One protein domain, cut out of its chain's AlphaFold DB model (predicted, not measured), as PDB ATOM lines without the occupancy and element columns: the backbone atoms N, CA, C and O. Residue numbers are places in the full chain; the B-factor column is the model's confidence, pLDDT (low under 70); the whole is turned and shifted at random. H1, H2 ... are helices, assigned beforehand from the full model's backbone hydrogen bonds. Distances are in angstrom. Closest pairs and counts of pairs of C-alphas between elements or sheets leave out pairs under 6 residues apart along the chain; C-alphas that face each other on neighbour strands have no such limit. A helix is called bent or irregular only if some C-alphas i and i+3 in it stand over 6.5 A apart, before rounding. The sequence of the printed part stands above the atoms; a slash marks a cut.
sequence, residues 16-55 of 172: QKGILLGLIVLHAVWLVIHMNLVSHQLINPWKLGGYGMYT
ATOM      1  N   GLN A  16      11.480  38.122  67.206       85.12
ATOM      2  CA  GLN A  16      10.538  39.242  67.199       85.12
ATOM      3  C   GLN A  16      10.383  39.906  68.576       85.12
ATOM      4  O   GLN A  16      10.425  41.132  68.653       85.12
ATOM      5  N   LYS A  17      10.246  39.128  69.664       85.50
ATOM      6  CA  LYS A  17      10.192  39.672  71.036       85.50
ATOM      7  C   LYS A  17      11.492  40.399  71.387       85.50
ATOM      8  O   LYS A  17      11.438  41.471  71.982       85.50
ATOM      9  N   GLY A  18      12.640  39.848  70.979       90.12
ATOM     10  CA  GLY A  18      13.956  40.468  71.167       90.12
ATOM     11  C   GLY A  18      14.091  41.808  70.441       90.12
ATOM     12  O   GLY A  18      14.464  42.802  71.059       90.12
ATOM     13  N   ILE A  19      13.717  41.859  69.157       93.19
ATOM     14  CA  ILE A  19      13.715  43.099  68.363       93.19
ATOM     15  C   ILE A  19      12.766  44.127  68.980       93.19
ATOM     16  O   ILE A  19      13.146  45.283  69.155       93.19
ATOM     17  N   LEU A  20      11.549  43.715  69.342       92.44
ATOM     18  CA  LEU A  20      10.556  44.608  69.929       92.44
ATOM     19  C   LEU A  20      11.037  45.179  71.268       92.44
ATOM     20  O   LEU A  20      10.946  46.387  71.474       92.44
ATOM     21  N   LEU A  21      11.608  44.345  72.144       91.88
ATOM     22  CA  LEU A  21      12.227  44.816  73.381       91.88
ATOM     23  C   LEU A  21      13.366  45.800  73.082       91.88
ATOM     24  O   LEU A  21      13.424  46.863  73.694       91.88
ATOM     25  N   GLY A  22      14.240  45.479  72.125       95.69
ATOM     26  CA  GLY A  22      15.341  46.350  71.715       95.69
ATOM     27  C   GLY A  22      14.861  47.723  71.241       95.69
ATOM     28  O   GLY A  22      15.397  48.740  71.675       95.69
ATOM     29  N   LEU A  23      13.808  47.770  70.420       96.25
ATOM     30  CA  LEU A  23      13.194  49.020  69.961       96.25
ATOM     31  C   LEU A  23      12.560  49.812  71.111       96.25
ATOM     32  O   LEU A  23      12.726  51.029  71.166       96.25
ATOM     33  N   ILE A  24      11.878  49.140  72.046       95.69
ATOM     34  CA  ILE A  24      11.297  49.783  73.235       95.69
ATOM     35  C   ILE A  24      12.397  50.406  74.098       95.69
ATOM     36  O   ILE A  24      12.294  51.574  74.475       95.69
ATOM     37  N   VAL A  25      13.469  49.659  74.376       96.31
ATOM     38  CA  VAL A  25      14.609  50.151  75.164       96.31
ATOM     39  C   VAL A  25      15.280  51.326  74.457       96.31
ATOM     40  O   VAL A  25      15.510  52.359  75.084       96.31
ATOM     41  N   LEU A  26      15.539  51.218  73.152       96.19
ATOM     42  CA  LEU A  26      16.142  52.295  72.367       96.19
ATOM     43  C   LEU A  26      15.281  53.566  72.395       96.19
ATOM     44  O   LEU A  26      15.807  54.662  72.585       96.19
ATOM     45  N   HIS A  27      13.961  53.424  72.257       92.88
ATOM     46  CA  HIS A  27      13.030  54.547  72.313       92.88
ATOM     47  C   HIS A  27      12.995  55.201  73.702       92.88
ATOM     48  O   HIS A  27      13.038  56.427  73.803       92.88
ATOM     49  N   ALA A  28      12.979  54.403  74.774       93.88
ATOM     50  CA  ALA A  28      13.021  54.905  76.146       93.88
ATOM     51  C   ALA A  28      14.332  55.655  76.444       93.88
ATOM     52  O   ALA A  28      14.305  56.748  77.012       93.88
ATOM     53  N   VAL A  29      15.477  55.118  76.007       94.44
ATOM     54  CA  VAL A  29      16.783  55.786  76.132       94.44
ATOM     55  C   VAL A  29      16.793  57.106  75.363       94.44
ATOM     56  O   VAL A  29      17.193  58.134  75.912       94.44
ATOM     57  N   TRP A  30      16.314  57.105  74.115       91.44
ATOM     58  CA  TRP A  30      16.210  58.319  73.308       91.44
ATOM     59  C   TRP A  30      15.345  59.385  73.996       91.44
ATOM     60  O   TRP A  30      15.758  60.542  74.069       91.44
ATOM     61  N   LEU A  31      14.202  58.995  74.569       89.62
ATOM     62  CA  LEU A  31      13.316  59.887  75.317       89.62
ATOM     63  C   LEU A  31      14.019  60.564  76.494       89.62
ATOM     64  O   LEU A  31      13.967  61.788  76.621       89.62
ATOM     65  N   VAL A  32      14.689  59.776  77.337       91.44
ATOM     66  CA  VAL A  32      15.396  60.284  78.520       91.44
ATOM     67  C   VAL A  32      16.507  61.248  78.110       91.44
ATOM     68  O   VAL A  32      16.586  62.355  78.643       91.44
ATOM     69  N   ILE A  33      17.330  60.871  77.125       91.81
ATOM     70  CA  ILE A  33      18.405  61.731  76.617       91.81
ATOM     71  C   ILE A  33      17.824  63.025  76.041       91.81
ATOM     72  O   ILE A  33      18.295  64.111  76.378       91.81
ATOM     73  N   HIS A  34      16.784  62.938  75.213       87.88
ATOM     74  CA  HIS A  34      16.177  64.104  74.580       87.88
ATOM     75  C   HIS A  34      15.581  65.065  75.614       87.88
ATOM     76  O   HIS A  34      15.833  66.269  75.547       87.88
ATOM     77  N   MET A  35      14.818  64.562  76.588       87.94
ATOM     78  CA  MET A  35      14.248  65.398  77.651       87.94
ATOM     79  C   MET A  35      15.335  66.037  78.511       87.94
ATOM     80  O   MET A  35      15.218  67.210  78.856       87.94
ATOM     81  N   ASN A  36      16.420  65.312  78.790       91.06
ATOM     82  CA  ASN A  36      17.565  65.854  79.512       91.06
ATOM     83  C   ASN A  36      18.275  66.974  78.728       91.06
ATOM     84  O   ASN A  36      18.631  68.004  79.293       91.06
ATOM     85  N   LEU A  37      18.460  66.822  77.414       90.75
ATOM     86  CA  LEU A  37      19.053  67.875  76.582       90.75
ATOM     87  C   LEU A  37      18.145  69.111  76.484       90.75
ATOM     88  O   LEU A  37      18.642  70.239  76.503       90.75
ATOM     89  N   VAL A  38      16.825  68.919  76.401       87.44
ATOM     90  CA  VAL A  38      15.842  70.015  76.377       87.44
ATOM     91  C   VAL A  38      15.776  70.739  77.722       87.44
ATOM     92  O   VAL A  38      15.768  71.970  77.733       87.44
ATOM     93  N   SER A  39      15.772  70.017  78.847       87.25
ATOM     94  CA  SER A  39      15.703  70.622  80.186       87.25
ATOM     95  C   SER A  39      16.916  71.507  80.481       87.25
ATOM     96  O   SER A  39      16.771  72.575  81.071       87.25
ATOM     97  N   HIS A  40      18.091  71.127  79.973       89.12
ATOM     98  CA  HIS A  40      19.318  71.924  80.030       89.12
ATOM     99  C   HIS A  40      19.425  72.979  78.914       89.12
ATOM    100  O   HIS A  40      20.466  73.618  78.773       89.12
ATOM    101  N   GLN A  41      18.374  73.164  78.109       86.75
ATOM    102  CA  GLN A  41      18.324  74.118  76.997       86.75
ATOM    103  C   GLN A  41      19.429  73.917  75.943       86.75
ATOM    104  O   GLN A  41      19.813  74.865  75.263       86.75
ATOM    105  N   LEU A  42      19.937  72.693  75.776       89.44
ATOM    106  CA  LEU A  42      21.052  72.392  74.869       89.44
ATOM    107  C   LEU A  42      20.606  72.186  73.419       89.44
ATOM    108  O   LEU A  42      21.369  72.475  72.496       89.44
ATOM    109  N   ILE A  43      19.380  71.698  73.218       89.75
ATOM    110  CA  ILE A  43      18.789  71.466  71.896       89.75
ATOM    111  C   ILE A  43      17.466  72.212  71.740       89.75
ATOM    112  O   ILE A  43      16.786  72.520  72.720       89.75
ATOM    113  N   ASN A  44      17.094  72.497  70.495       86.94
ATOM    114  CA  ASN A  44      15.788  73.041  70.155       86.94
ATOM    115  C   ASN A  44      14.695  71.968  70.378       86.94
ATOM    116  O   ASN A  44      14.746  70.929  69.718       86.94
ATOM    117  N   PRO A  45      13.690  72.212  71.243       85.31
ATOM    118  CA  PRO A  45      12.645  71.233  71.562       85.31
ATOM    119  C   PRO A  45      11.728  70.861  70.385       85.31
ATOM    120  O   PRO A  45      11.064  69.830  70.446       85.31
ATOM    121  N   TRP A  46      11.696  71.673  69.323       85.38
ATOM    122  CA  TRP A  46      10.929  71.439  68.091       85.38
ATOM    123  C   TRP A  46      11.724  70.700  67.010       85.38
ATOM    124  O   TRP A  46      11.210  70.418  65.926       85.38
ATOM    125  N   LYS A  47      13.001  70.416  67.263       82.12
ATOM    126  CA  LYS A  47      13.872  69.671  66.354       82.12
ATOM    127  C   LYS A  47      14.169  68.306  66.961       82.12
ATOM    128  O   LYS A  47      14.076  68.125  68.165       82.12
ATOM    129  N   LEU A  48      14.498  67.341  66.102       80.06
ATOM    130  CA  LEU A  48      14.763  65.946  66.478       80.06
ATOM    131  C   LEU A  48      13.547  65.166  67.018       80.06
ATOM    132  O   LEU A  48      13.735  64.072  67.528       80.06
ATOM    133  N   GLY A  49      12.316  65.661  66.826       66.06
ATOM    134  CA  GLY A  49      11.086  64.868  66.986       66.06
ATOM    135  C   GLY A  49      10.613  64.635  68.425       66.06
ATOM    136  O   GLY A  49       9.883  63.679  68.669       66.06
ATOM    137  N   GLY A  50      11.022  65.468  69.385       66.88
ATOM    138  CA  GLY A  50      10.682  65.290  70.799       66.88
ATOM    139  C   GLY A  50       9.326  65.849  71.238       66.88
ATOM    140  O   GLY A  50       8.801  66.807  70.678       66.88
ATOM    141  N   TYR A  51       8.815  65.317  72.354       68.56
ATOM    142  CA  TYR A  51       7.603  65.792  73.044       68.56
ATOM    143  C   TYR A  51       7.671  67.263  73.499       68.56
ATOM    144  O   TYR A  51       6.643  67.861  73.811       68.56
ATOM    145  N   GLY A  52       8.866  67.869  73.513       67.75
ATOM    146  CA  GLY A  52       9.066  69.277  73.863       67.75
ATOM    147  C   GLY A  52       8.335  70.257  72.939       67.75
ATOM    148  O   GLY A  52       8.008  71.359  73.369       67.75
ATOM    149  N   MET A  53       8.004  69.854  71.705       77.81
ATOM    150  CA  MET A  53       7.229  70.695  70.785       77.81
ATOM    151  C   MET A  53       5.833  71.060  71.314       77.81
ATOM    152  O   MET A  53       5.287  72.091  70.942       77.81
ATOM    153  N   TYR A  54       5.254  70.235  72.192       75.38
ATOM    154  CA  TYR A  54       3.916  70.461  72.748       75.38
ATOM    155  C   TYR A  54       3.927  71.310  74.020       75.38
ATOM    156  O   TYR A  54       2.869  71.687  74.516       75.38
ATOM    157  N   THR A  55       5.106  71.591  74.578       73.31
ATOM    158  CA  THR A  55       5.236  72.246  75.886       73.31
ATOM    159  C   THR A  55       5.901  73.616  75.812       73.31
ATOM    160  O   THR A  55       5.891  74.351  76.801       73.31
TER     161      THR A  55
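What this domain is: This is residues 16 to 55 of the 172 residues of an uncharacterized protein of Anderseniella sp (UniProt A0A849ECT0). One long, straight helix, H1, makes the length of this model, and after its last residue the chain folds back in a loop beside that end, so that the outline is a rod with a small hooked head. The head is made of the loop, residues 40 to 50, and the very short helix H2, while residues 16 to 29 of H1 stick out free at the other end. The printed part has 40 residues with two named helices, H1 then H2, and no named strand; its class is all helix. It is loose, with a radius of gyration of the C-alphas of 12.1 A, and the C-alphas span 36 by 16 by 13 A.

How they stand to each other: H1, residues 16 to 39, stands free over residues 16 to 29. A long link of 11 residues joins it to H2, residues 51 to 54. H1 and H2 are close but not clearly touching, with 2 pairs of C-alphas within 8 A. Their closest C-alphas, those of Val 38 and Gly 52, are 7.3 A apart, and their centres are 16.4 A apart. In H1 every O i to N i+4 pair is within hydrogen-bond range; H2 is too short for such a pair, and its one O i to N i+3 pair is within range.

Where its parts are: H1 begins at C-alpha 16, at (10.538, 39.242, 67.199), and ends at C-alpha 39, at (15.703, 70.622, 80.186), 34.4 A from first to last C-alpha. H2 measures 6.0 A from C-alpha 51 to C-alpha 54, the latter at (3.916, 70.461, 72.748). Neither helix is bent.

The domain as a whole: The two C-alphas farthest apart, those of Gln 16 and Gln 41, are 37.1 A apart. The printed part has no cut. The mean pLDDT of the printed part is 86.7, and residues 49 to 52 are under 70.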